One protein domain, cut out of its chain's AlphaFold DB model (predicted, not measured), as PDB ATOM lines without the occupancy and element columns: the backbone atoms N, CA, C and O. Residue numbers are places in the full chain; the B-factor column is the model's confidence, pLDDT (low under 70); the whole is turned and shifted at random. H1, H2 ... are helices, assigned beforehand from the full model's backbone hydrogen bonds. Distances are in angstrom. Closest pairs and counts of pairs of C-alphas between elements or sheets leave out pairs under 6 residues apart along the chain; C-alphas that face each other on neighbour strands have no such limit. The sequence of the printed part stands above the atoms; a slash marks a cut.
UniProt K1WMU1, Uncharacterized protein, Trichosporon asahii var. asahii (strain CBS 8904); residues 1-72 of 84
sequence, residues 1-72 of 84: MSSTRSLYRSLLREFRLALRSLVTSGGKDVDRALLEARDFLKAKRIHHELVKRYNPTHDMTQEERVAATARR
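AT A GLANCE: This is residues 1 to 72 of the 84 residues of an uncharacterized protein of Trichosporon asahii var. asahii (strain CBS 8904) (UniProt K1WMU1). Two long helices, H1 and H2, meet near their ends as an open V, and the short helix H3 follows beyond the far end of H2, touching neither. The printed part has 72 residues with three named helices, H1, H2 and H3 in chain order, and no named strand: all helix. It is extended, with a radius of gyration of the C-alphas of 19.4 A, and flat, spanning 58 by 36 by 7 A.

IN THESE COORDINATES: H1, residues 3 to 24, begins at C-alpha 3 (18.328, -0.317, 100.414) and is 32.0 A long. H2, residues 27 to 54, is 40.5 A long. H3, residues 62 to 72, is 15.7 A long and ends at C-alpha 72 (45.471, 27.036, 108.590).

HOW THE PARTS SIT: H1 and H2 only just touch, with 3 pairs of C-alphas within 8 A, and only at the corner by their tight link; the closest C-alphas, of Leu 22 and Val 30, are 6.4 A apart. They run opposite ways at a steep tilt of 42 degrees. H3 is apart from both. In H1, H2 and H3 every O i to N i+4 pair is within hydrogen-bond range.

THE WHOLE: The farthest C-alphas, of Gly 26 and Ala 70, are 58.2 A apart. The printed part has no cut, and no link is long. Residues 1 to 7 and 25 have pLDDT under 70.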
ATOM      1  N   MET A   1      15.026   4.563  97.201       45.44
ATOM      2  CA  MET A   1      15.458   4.867  98.591       45.44
ATOM      3  C   MET A   1      15.023   3.775  99.598       45.44
ATOM      4  O   MET A   1      14.440   4.099 100.622       45.44
ATOM      5  N   SER A   2      15.302   2.481  99.347       48.78
ATOM      6  CA  SER A   2      14.853   1.352 100.213       48.78
ATOM      7  C   SER A   2      15.989   0.408 100.679       48.78
ATOM      8  O   SER A   2      15.764  -0.543 101.422       48.78
ATOM      9  N   SER A   3      17.238   0.665 100.273       60.22
ATOM     10  CA  SER A   3      18.328  -0.317 100.414       60.22
ATOM     11  C   SER A   3      18.914  -0.400 101.835       60.22
ATOM     12  O   SER A   3      19.115  -1.485 102.372       60.22
ATOM     13  N   THR A   4      19.096   0.732 102.522       56.00
ATOM     14  CA  THR A   4      19.766   0.778 103.838       56.00
ATOM     15  C   THR A   4      18.946   0.151 104.970       56.00
ATOM     16  O   THR A   4      19.499  -0.495 105.858       56.00
ATOM     17  N   ARG A   5      17.612   0.270 104.924       59.59
ATOM     18  CA  ARG A   5      16.703  -0.324 105.923       59.59
ATOM     19  C   ARG A   5      16.627  -1.851 105.825       59.59
ATOM     20  O   ARG A   5      16.444  -2.509 106.845       59.59
ATOM     21  N   SER A   6      16.771  -2.402 104.617       68.94
ATOM     22  CA  SER A   6      16.807  -3.852 104.380       68.94
ATOM     23  C   SER A   6      18.111  -4.465 104.896       68.94
ATOM     24  O   SER A   6      18.079  -5.429 105.659       68.94
ATOM     25  N   LEU A   7      19.242  -3.820 104.586       65.62
ATOM     26  CA  LEU A   7      20.578  -4.242 105.022       65.62
ATOM     27  C   LEU A   7      20.733  -4.224 106.548       65.62
ATOM     28  O   LEU A   7      21.301  -5.139 107.136       65.62
ATOM     29  N   TYR A   8      20.177  -3.213 107.220       70.62
ATOM     30  CA  TYR A   8      20.218  -3.162 108.681       70.62
ATOM     31  C   TYR A   8      19.389  -4.288 109.317       70.62
ATOM     32  O   TYR A   8      19.791  -4.887 110.313       70.62
ATOM     33  N   ARG A   9      18.239  -4.629 108.721       72.00
ATOM     34  CA  ARG A   9      17.394  -5.737 109.193       72.00
ATOM     35  C   ARG A   9      18.045  -7.100 108.978       72.00
ATOM     36  O   ARG A   9      17.913  -7.952 109.856       72.00
ATOM     37  N   SER A  10      18.739  -7.316 107.858       77.56
ATOM     38  CA  SER A  10      19.477  -8.563 107.628       77.56
ATOM     39  C   SER A  10      20.648  -8.700 108.599       77.56
ATOM     40  O   SER A  10      20.784  -9.752 109.218       77.56
ATOM     41  N   LEU A  11      21.392  -7.618 108.845       74.75
ATOM     42  CA  LEU A  11      22.496  -7.601 109.808       74.75
ATOM     43  C   LEU A  11      22.022  -7.920 111.236       74.75
ATOM     44  O   LEU A  11      22.599  -8.760 111.923       74.75
ATOM     45  N   LEU A  12      20.924  -7.299 111.680       79.56
ATOM     46  CA  LEU A  12      20.337  -7.584 112.993       79.56
ATOM     47  C   LEU A  12      19.821  -9.023 113.106       79.56
ATOM     48  O   LEU A  12      19.890  -9.626 114.179       79.56
ATOM     49  N   ARG A  13      19.299  -9.585 112.010       81.06
ATOM     50  CA  ARG A  13      18.861 -10.983 111.963       81.06
ATOM     51  C   ARG A  13      20.048 -11.928 112.111       81.06
ATOM     52  O   ARG A  13      19.960 -12.863 112.900       81.06
ATOM     53  N   GLU A  14      21.138 -11.680 111.398       80.69
ATOM     54  CA  GLU A  14      22.370 -12.470 111.498       80.69
ATOM     55  C   GLU A  14      22.973 -12.394 112.899       80.69
ATOM     56  O   GLU A  14      23.265 -13.426 113.502       80.69
ATOM     57  N   PHE A  15      23.043 -11.194 113.475       82.75
ATOM     58  CA  PHE A  15      23.525 -11.001 114.839       82.75
ATOM     59  C   PHE A  15      22.683 -11.771 115.863       82.75
ATOM     60  O   PHE A  15      23.211 -12.459 116.735       82.75
ATOM     61  N   ARG A  16      21.352 -11.729 115.721       83.19
ATOM     62  CA  ARG A  16      20.435 -12.492 116.575       83.19
ATOM     63  C   ARG A  16      20.619 -14.004 116.424       83.19
ATOM     64  O   ARG A  16      20.491 -14.722 117.414       83.19
ATOM     65  N   LEU A  17      20.881 -14.495 115.213       84.00
ATOM     66  CA  LEU A  17      21.133 -15.918 114.967       84.00
ATOM     67  C   LEU A  17      22.452 -16.374 115.606       84.00
ATOM     68  O   LEU A  17      22.466 -17.426 116.238       84.00
ATOM     69  N   ALA A  18      23.504 -15.559 115.522       78.31
ATOM     70  CA  ALA A  18      24.785 -15.822 116.176       78.31
ATOM     71  C   ALA A  18      24.667 -15.813 117.711       78.31
ATOM     72  O   ALA A  18      25.151 -16.719 118.381       78.31
ATOM     73  N   LEU A  19      23.941 -14.843 118.277       79.62
ATOM     74  CA  LEU A  19      23.645 -14.801 119.714       79.62
ATOM     75  C   LEU A  19      22.869 -16.032 120.171       79.62
ATOM     76  O   LEU A  19      23.167 -16.613 121.209       79.62
ATOM     77  N   ARG A  20      21.865 -16.443 119.392       81.44
ATOM     78  CA  ARG A  20      21.087 -17.636 119.711       81.44
ATOM     79  C   ARG A  20      21.949 -18.890 119.645       81.44
ATOM     80  O   ARG A  20      21.804 -19.724 120.531       81.44
ATOM     81  N   SER A  21      22.828 -19.017 118.647       78.25
ATOM     82  CA  SER A  21      23.712 -20.182 118.549       78.25
ATOM     83  C   SER A  21      24.671 -20.251 119.738       78.25
ATOM     84  O   SER A  21      24.832 -21.326 120.309       78.25
ATOM     85  N   LEU A  22      25.190 -19.103 120.182       74.44
ATOM     86  CA  LEU A  22      26.058 -18.990 121.350       74.44
ATOM     87  C   LEU A  22      25.345 -19.344 122.666       74.44
ATOM     88  O   LEU A  22      25.915 -19.991 123.534       74.44
ATOM     89  N   VAL A  23      24.079 -18.949 122.817       78.88
ATOM     90  CA  VAL A  23      23.273 -19.307 124.000       78.88
ATOM     91  C   VAL A  23      22.914 -20.795 123.998       78.88
ATOM     92  O   VAL A  23      22.773 -21.397 125.058       78.88
ATOM     93  N   THR A  24      22.751 -21.399 122.818       79.88
ATOM     94  CA  THR A  24      22.521 -22.847 122.703       79.88
ATOM     95  C   THR A  24      23.803 -23.673 122.804       79.88
ATOM     96  O   THR A  24      23.723 -24.859 123.116       79.88
ATOM     97  N   SER A  25      24.971 -23.074 122.548       68.19
ATOM     98  CA  SER A  25      26.269 -23.686 122.833       68.19
ATOM     99  C   SER A  25      26.539 -23.660 124.340       68.19
ATOM    100  O   SER A  25      26.116 -22.742 125.037       68.19
ATOM    101  N   GLY A  26      27.172 -24.706 124.871       73.81
ATOM    102  CA  GLY A  26      27.306 -24.915 126.315       73.81
ATOM    103  C   GLY A  26      28.083 -23.806 127.041       73.81
ATOM    104  O   GLY A  26      28.770 -22.994 126.429       73.81
ATOM    105  N   GLY A  27      28.037 -23.806 128.379       74.94
ATOM    106  CA  GLY A  27      28.606 -22.731 129.212       74.94
ATOM    107  C   GLY A  27      30.076 -22.377 128.933       74.94
ATOM    108  O   GLY A  27      30.437 -21.209 128.993       74.94
ATOM    109  N   LYS A  28      30.908 -23.348 128.526       78.94
ATOM    110  CA  LYS A  28      32.321 -23.103 128.173       78.94
ATOM    111  C   LYS A  28      32.495 -22.201 126.942       78.94
ATOM    112  O   LYS A  28      33.450 -21.429 126.892       78.94
ATOM    113  N   ASP A  29      31.588 -22.286 125.970       81.31
ATOM    114  CA  ASP A  29      31.626 -21.450 124.765       81.31
ATOM    115  C   ASP A  29      31.179 -20.016 125.082       81.31
ATOM    116  O   ASP A  29      31.751 -19.052 124.571       81.31
ATOM    117  N   VAL A  30      30.218 -19.869 126.002       82.88
ATOM    118  CA  VAL A  30      29.778 -18.565 126.519       82.88
ATOM    119  C   VAL A  30      30.895 -17.886 127.311       82.88
ATOM    120  O   VAL A  30      31.182 -16.716 127.063       82.88
ATOM    121  N   ASP A  31      31.569 -18.610 128.206       86.81
ATOM    122  CA  ASP A  31      32.691 -18.075 128.989       86.81
ATOM    123  C   ASP A  31      33.815 -17.566 128.080       86.81
ATOM    124  O   ASP A  31      34.334 -16.462 128.264       86.81
ATOM    125  N   ARG A  32      34.152 -18.340 127.042       87.00
ATOM    126  CA  ARG A  32      35.130 -17.935 126.032       87.00
ATOM    127  C   ARG A  32      34.686 -16.679 125.283       87.00
ATOM    128  O   ARG A  32      35.466 -15.736 125.171       87.00
ATOM    129  N   ALA A  33      33.442 -16.639 124.812       85.94
ATOM    130  CA  ALA A  33      32.913 -15.482 124.098       85.94
ATOM    131  C   ALA A  33      32.882 -14.214 124.969       85.94
ATOM    132  O   ALA A  33      33.129 -13.119 124.467       85.94
ATOM    133  N   LEU A  34      32.631 -14.339 126.278       88.12
ATOM    134  CA  LEU A  34      32.686 -13.214 127.216       88.12
ATOM    135  C   LEU A  34      34.108 -12.662 127.373       88.12
ATOM    136  O   LEU A  34      34.290 -11.442 127.391       88.12
ATOM    137  N   LEU A  35      35.113 -13.539 127.459       93.56
ATOM    138  CA  LEU A  35      36.518 -13.129 127.510       93.56
ATOM    139  C   LEU A  35      36.942 -12.432 126.211       93.56
ATOM    140  O   LEU A  35      37.502 -11.337 126.257       93.56
ATOM    141  N   GLU A  36      36.593 -13.008 125.060       91.44
ATOM    142  CA  GLU A  36      36.883 -12.424 123.748       91.44
ATOM    143  C   GLU A  36      36.188 -11.062 123.566       91.44
ATOM    144  O   GLU A  36      36.811 -10.092 123.127       91.44
ATOM    145  N   ALA A  37      34.919 -10.939 123.973       90.56
ATOM    146  CA  ALA A  37      34.180  -9.680 123.924       90.56
ATOM    147  C   ALA A  37      34.795  -8.613 124.840       90.56
ATOM    148  O   ALA A  37      34.945  -7.459 124.433       90.56
ATOM    149  N   ARG A  38      35.194  -8.983 126.063       95.50
ATOM    150  CA  ARG A  38      35.897  -8.086 126.992       95.50
ATOM    151  C   ARG A  38      37.177  -7.541 126.360       95.50
ATOM    152  O   ARG A  38      37.403  -6.329 126.394       95.50
ATOM    153  N   ASP A  39      38.002  -8.417 125.795       95.50
ATOM    154  CA  ASP A  39      39.281  -8.032 125.199       95.50
ATOM    155  C   ASP A  39      39.077  -7.158 123.960       95.50
ATOM    156  O   ASP A  39      39.738  -6.124 123.812       95.50
ATOM    157  N   PHE A  40      38.087  -7.487 123.128       95.44
ATOM    158  CA  PHE A  40      37.690  -6.662 121.993       95.44
ATOM    159  C   PHE A  40      37.250  -5.259 122.424       95.44
ATOM    160  O   PHE A  40      37.720  -4.270 121.862       95.44
ATOM    161  N   LEU A  41      36.387  -5.142 123.438       95.62
ATOM    162  CA  LEU A  41      35.917  -3.844 123.933       95.62
ATOM    163  C   LEU A  41      37.067  -3.007 124.507       95.62
ATOM    164  O   LEU A  41      37.157  -1.806 124.235       95.62
ATOM    165  N   LYS A  42      37.993  -3.639 125.240       96.62
ATOM    166  CA  LYS A  42      39.206  -2.979 125.739       96.62
ATOM    167  C   LYS A  42      40.072  -2.464 124.587       96.62
ATOM    168  O   LYS A  42      40.473  -1.298 124.599       96.62
ATOM    169  N   ALA A  43      40.321  -3.296 123.578       96.44
ATOM    170  CA  ALA A  43      41.087  -2.915 122.396       96.44
ATOM    171  C   ALA A  43      40.401  -1.790 121.605       96.44
ATOM    172  O   ALA A  43      41.064  -0.840 121.185       96.44
ATOM    173  N   LYS A  44      39.072  -1.836 121.453       95.62
ATOM    174  CA  LYS A  44      38.294  -0.797 120.764       95.62
ATOM    175  C   LYS A  44      38.369   0.555 121.454       95.62
ATOM    176  O   LYS A  44      38.522   1.562 120.764       95.62
ATOM    177  N   ARG A  45      38.330   0.591 122.788       96.75
ATOM    178  CA  ARG A  45      38.526   1.834 123.543       96.75
ATOM    179  C   ARG A  45      39.908   2.441 123.279       96.75
ATOM    180  O   ARG A  45      39.991   3.614 122.934       96.75
ATOM    181  N   ILE A  46      40.971   1.641 123.388       96.75
ATOM    182  CA  ILE A  46      42.349   2.106 123.144       96.75
ATOM    183  C   ILE A  46      42.500   2.600 121.701       96.75
ATOM    184  O   ILE A  46      43.048   3.673 121.464       96.75
ATOM    185  N   HIS A  47      41.970   1.849 120.736       95.31
ATOM    186  CA  HIS A  47      41.960   2.243 119.332       95.31
ATOM    187  C   HIS A  47      41.274   3.599 119.131       95.31
ATOM    188  O   HIS A  47      41.835   4.473 118.478       95.31
ATOM    189  N   HIS A  48      40.093   3.805 119.720       94.25
ATOM    190  CA  HIS A  48      39.388   5.084 119.634       94.25
ATOM    191  C   HIS A  48      40.227   6.244 120.203       94.25
ATOM    192  O   HIS A  48      40.358   7.286 119.562       94.25
ATOM    193  N   GLU A  49      40.869   6.050 121.361       95.00
ATOM    194  CA  GLU A  49      41.767   7.049 121.958       95.00
ATOM    195  C   GLU A  49      43.006   7.348 121.087       95.00
ATOM    196  O   GLU A  49      43.499   8.479 121.074       95.00
ATOM    197  N   LEU A  50      43.541   6.356 120.366       95.94
ATOM    198  CA  LEU A  50      44.665   6.541 119.441       95.94
ATOM    199  C   LEU A  50      44.247   7.297 118.184       95.94
ATOM    200  O   LEU A  50      44.915   8.256 117.798       95.94
ATOM    201  N   VAL A  51      43.126   6.907 117.577       94.25
ATOM    202  CA  VAL A  51      42.597   7.568 116.382       94.25
ATOM    203  C   VAL A  51      42.314   9.039 116.671       94.25
ATOM    204  O   VAL A  51      42.777   9.899 115.929       94.25
ATOM    205  N   LYS A  52      41.670   9.349 117.801       91.00
ATOM    206  CA  LYS A  52      41.394  10.735 118.198       91.00
ATOM    207  C   LYS A  52      42.664  11.588 118.346       91.00
ATOM    208  O   LYS A  52      42.630  12.777 118.045       91.00
ATOM    209  N   ARG A  53      43.774  11.001 118.809       93.88
ATOM    210  CA  ARG A  53      45.044  11.720 119.027       93.88
ATOM    211  C   ARG A  53      45.852  11.916 117.753       93.88
ATOM    212  O   ARG A  53      46.365  13.004 117.526       93.88
ATOM    213  N   TYR A  54      45.986  10.867 116.951       95.81
ATOM    214  CA  TYR A  54      46.903  10.868 115.809       95.81
ATOM    215  C   TYR A  54      46.209  11.137 114.473       95.81
ATOM    216  O   TYR A  54      46.870  11.529 113.517       95.81
ATOM    217  N   ASN A  55      44.886  10.977 114.400       90.62
ATOM    218  CA  ASN A  55      44.086  11.303 113.224       90.62
ATOM    219  C   ASN A  55      42.812  12.084 113.608       90.62
ATOM    220  O   ASN A  55      41.690  11.586 113.474       90.62
ATOM    221  N   PRO A  56      42.955  13.338 114.067       85.69
ATOM    222  CA  PRO A  56      41.815  14.165 114.462       85.69
ATOM    223  C   PRO A  56      40.858  14.473 113.299       85.69
ATOM    224  O   PRO A  56      39.713  14.834 113.535       85.69
ATOM    225  N   THR A  57      41.301  14.304 112.050       87.56
ATOM    226  CA  THR A  57      40.491  14.528 110.843       87.56
ATOM    227  C   THR A  57      39.742  13.281 110.363       87.56
ATOM    228  O   THR A  57      39.142  13.331 109.295       87.56
ATOM    229  N   HIS A  58      39.797  12.157 111.089       85.56
ATOM    230  CA  HIS A  58      39.229  10.881 110.626       85.56
ATOM    231  C   HIS A  58      37.706  10.898 110.440       85.56
ATOM    232  O   HIS A  58      37.207  10.190 109.571       85.56
ATOM    233  N   ASP A  59      36.996  11.709 111.226       87.56
ATOM    234  CA  ASP A  59      35.539  11.863 111.149       87.56
ATOM    235  C   ASP A  59      35.105  12.949 110.150       87.56
ATOM    236  O   ASP A  59      33.914  13.120 109.906       87.56
ATOM    237  N   MET A  60      36.053  13.708 109.590       91.19
ATOM    238  CA  MET A  60      35.746  14.862 108.748       91.19
ATOM    239  C   MET A  60      35.462  14.433 107.312       91.19
ATOM    240  O   MET A  60      36.198  13.620 106.741       91.19
ATOM    241  N   THR A  61      34.455  15.046 106.689       91.25
ATOM    242  CA  THR A  61      34.252  14.885 105.244       91.25
ATOM    243  C   THR A  61      35.400  15.528 104.466       91.25
ATOM    244  O   THR A  61      36.201  16.311 104.992       91.25
ATOM    245  N   GLN A  62      35.503  15.206 103.179       87.56
ATOM    246  CA  GLN A  62      36.546  15.781 102.337       87.56
ATOM    247  C   GLN A  62      36.430  17.313 102.267       87.56
ATOM    248  O   GLN A  62      37.441  18.012 102.346       87.56
ATOM    249  N   GLU A  63      35.211  17.840 102.194       88.00
ATOM    250  CA  GLU A  63      34.924  19.273 102.166       88.00
ATOM    251  C   GLU A  63      35.360  19.957 103.466       88.00
ATOM    252  O   GLU A  63      36.019  20.999 103.433       88.00
ATOM    253  N   GLU A  64      35.055  19.350 104.613       90.50
ATOM    254  CA  GLU A  64      35.454  19.859 105.927       90.50
ATOM    255  C   GLU A  64      36.978  19.872 106.088       90.50
ATOM    256  O   GLU A  64      37.540  20.820 106.647       90.50
ATOM    257  N   ARG A  65      37.671  18.850 105.564       90.19
ATOM    258  CA  ARG A  65      39.141  18.790 105.554       90.19
ATOM    259  C   ARG A  65      39.752  19.895 104.696       90.19
ATOM    260  O   ARG A  65      40.740  20.505 105.118       90.19
ATOM    261  N   VAL A  66      39.177  20.171 103.524       89.44
ATOM    262  CA  VAL A  66      39.619  21.267 102.646       89.44
ATOM    263  C   VAL A  66      39.451  22.608 103.360       89.44
ATOM    264  O   VAL A  66      40.417  23.364 103.463       89.44
ATOM    265  N   ALA A  67      38.285  22.862 103.956       90.69
ATOM    266  CA  ALA A  67      38.022  24.090 104.707       90.69
ATOM    267  C   ALA A  67      38.940  24.245 105.934       90.69
ATOM    268  O   ALA A  67      39.456  25.325 106.213       90.69
ATOM    269  N   ALA A  68      39.183  23.165 106.684       89.75
ATOM    270  CA  ALA A  68      40.108  23.184 107.816       89.75
ATOM    271  C   ALA A  68      41.556  23.447 107.386       89.75
ATOM    272  O   ALA A  68      42.304  24.075 108.129       89.75
ATOM    273  N   THR A  69      41.948  22.997 106.193       89.94
ATOM    274  CA  THR A  69      43.283  23.249 105.636       89.94
ATOM    275  C   THR A  69      43.425  24.691 105.154       89.94
ATOM    276  O   THR A  69      44.428  25.321 105.476       89.94
ATOM    277  N   ALA A  70      42.415  25.243 104.472       92.50
ATOM    278  CA  ALA A  70      42.391  26.653 104.072       92.50
ATOM    279  C   ALA A  70      42.526  27.586 105.290       92.50
ATOM    280  O   ALA A  70      43.371  28.482 105.308       92.50
ATOM    281  N   ARG A  71      41.803  27.287 106.379       91.69
ATOM    282  CA  ARG A  71      41.869  28.075 107.619       91.69
ATOM    283  C   ARG A  71      43.245  28.073 108.286       91.69
ATOM    284  O   ARG A  71      43.567  29.032 108.981       91.69
ATOM    285  N   ARG A  72      44.088  27.054 108.061       91.25
ATOM    286  CA  ARG A  72      45.471  27.036 108.590       91.25
ATOM    287  C   ARG A  72      46.335  28.160 108.025       91.25
ATOM    288  O   ARG A  72      47.282  28.562 108.689       91.25
TER     289      ARG A  72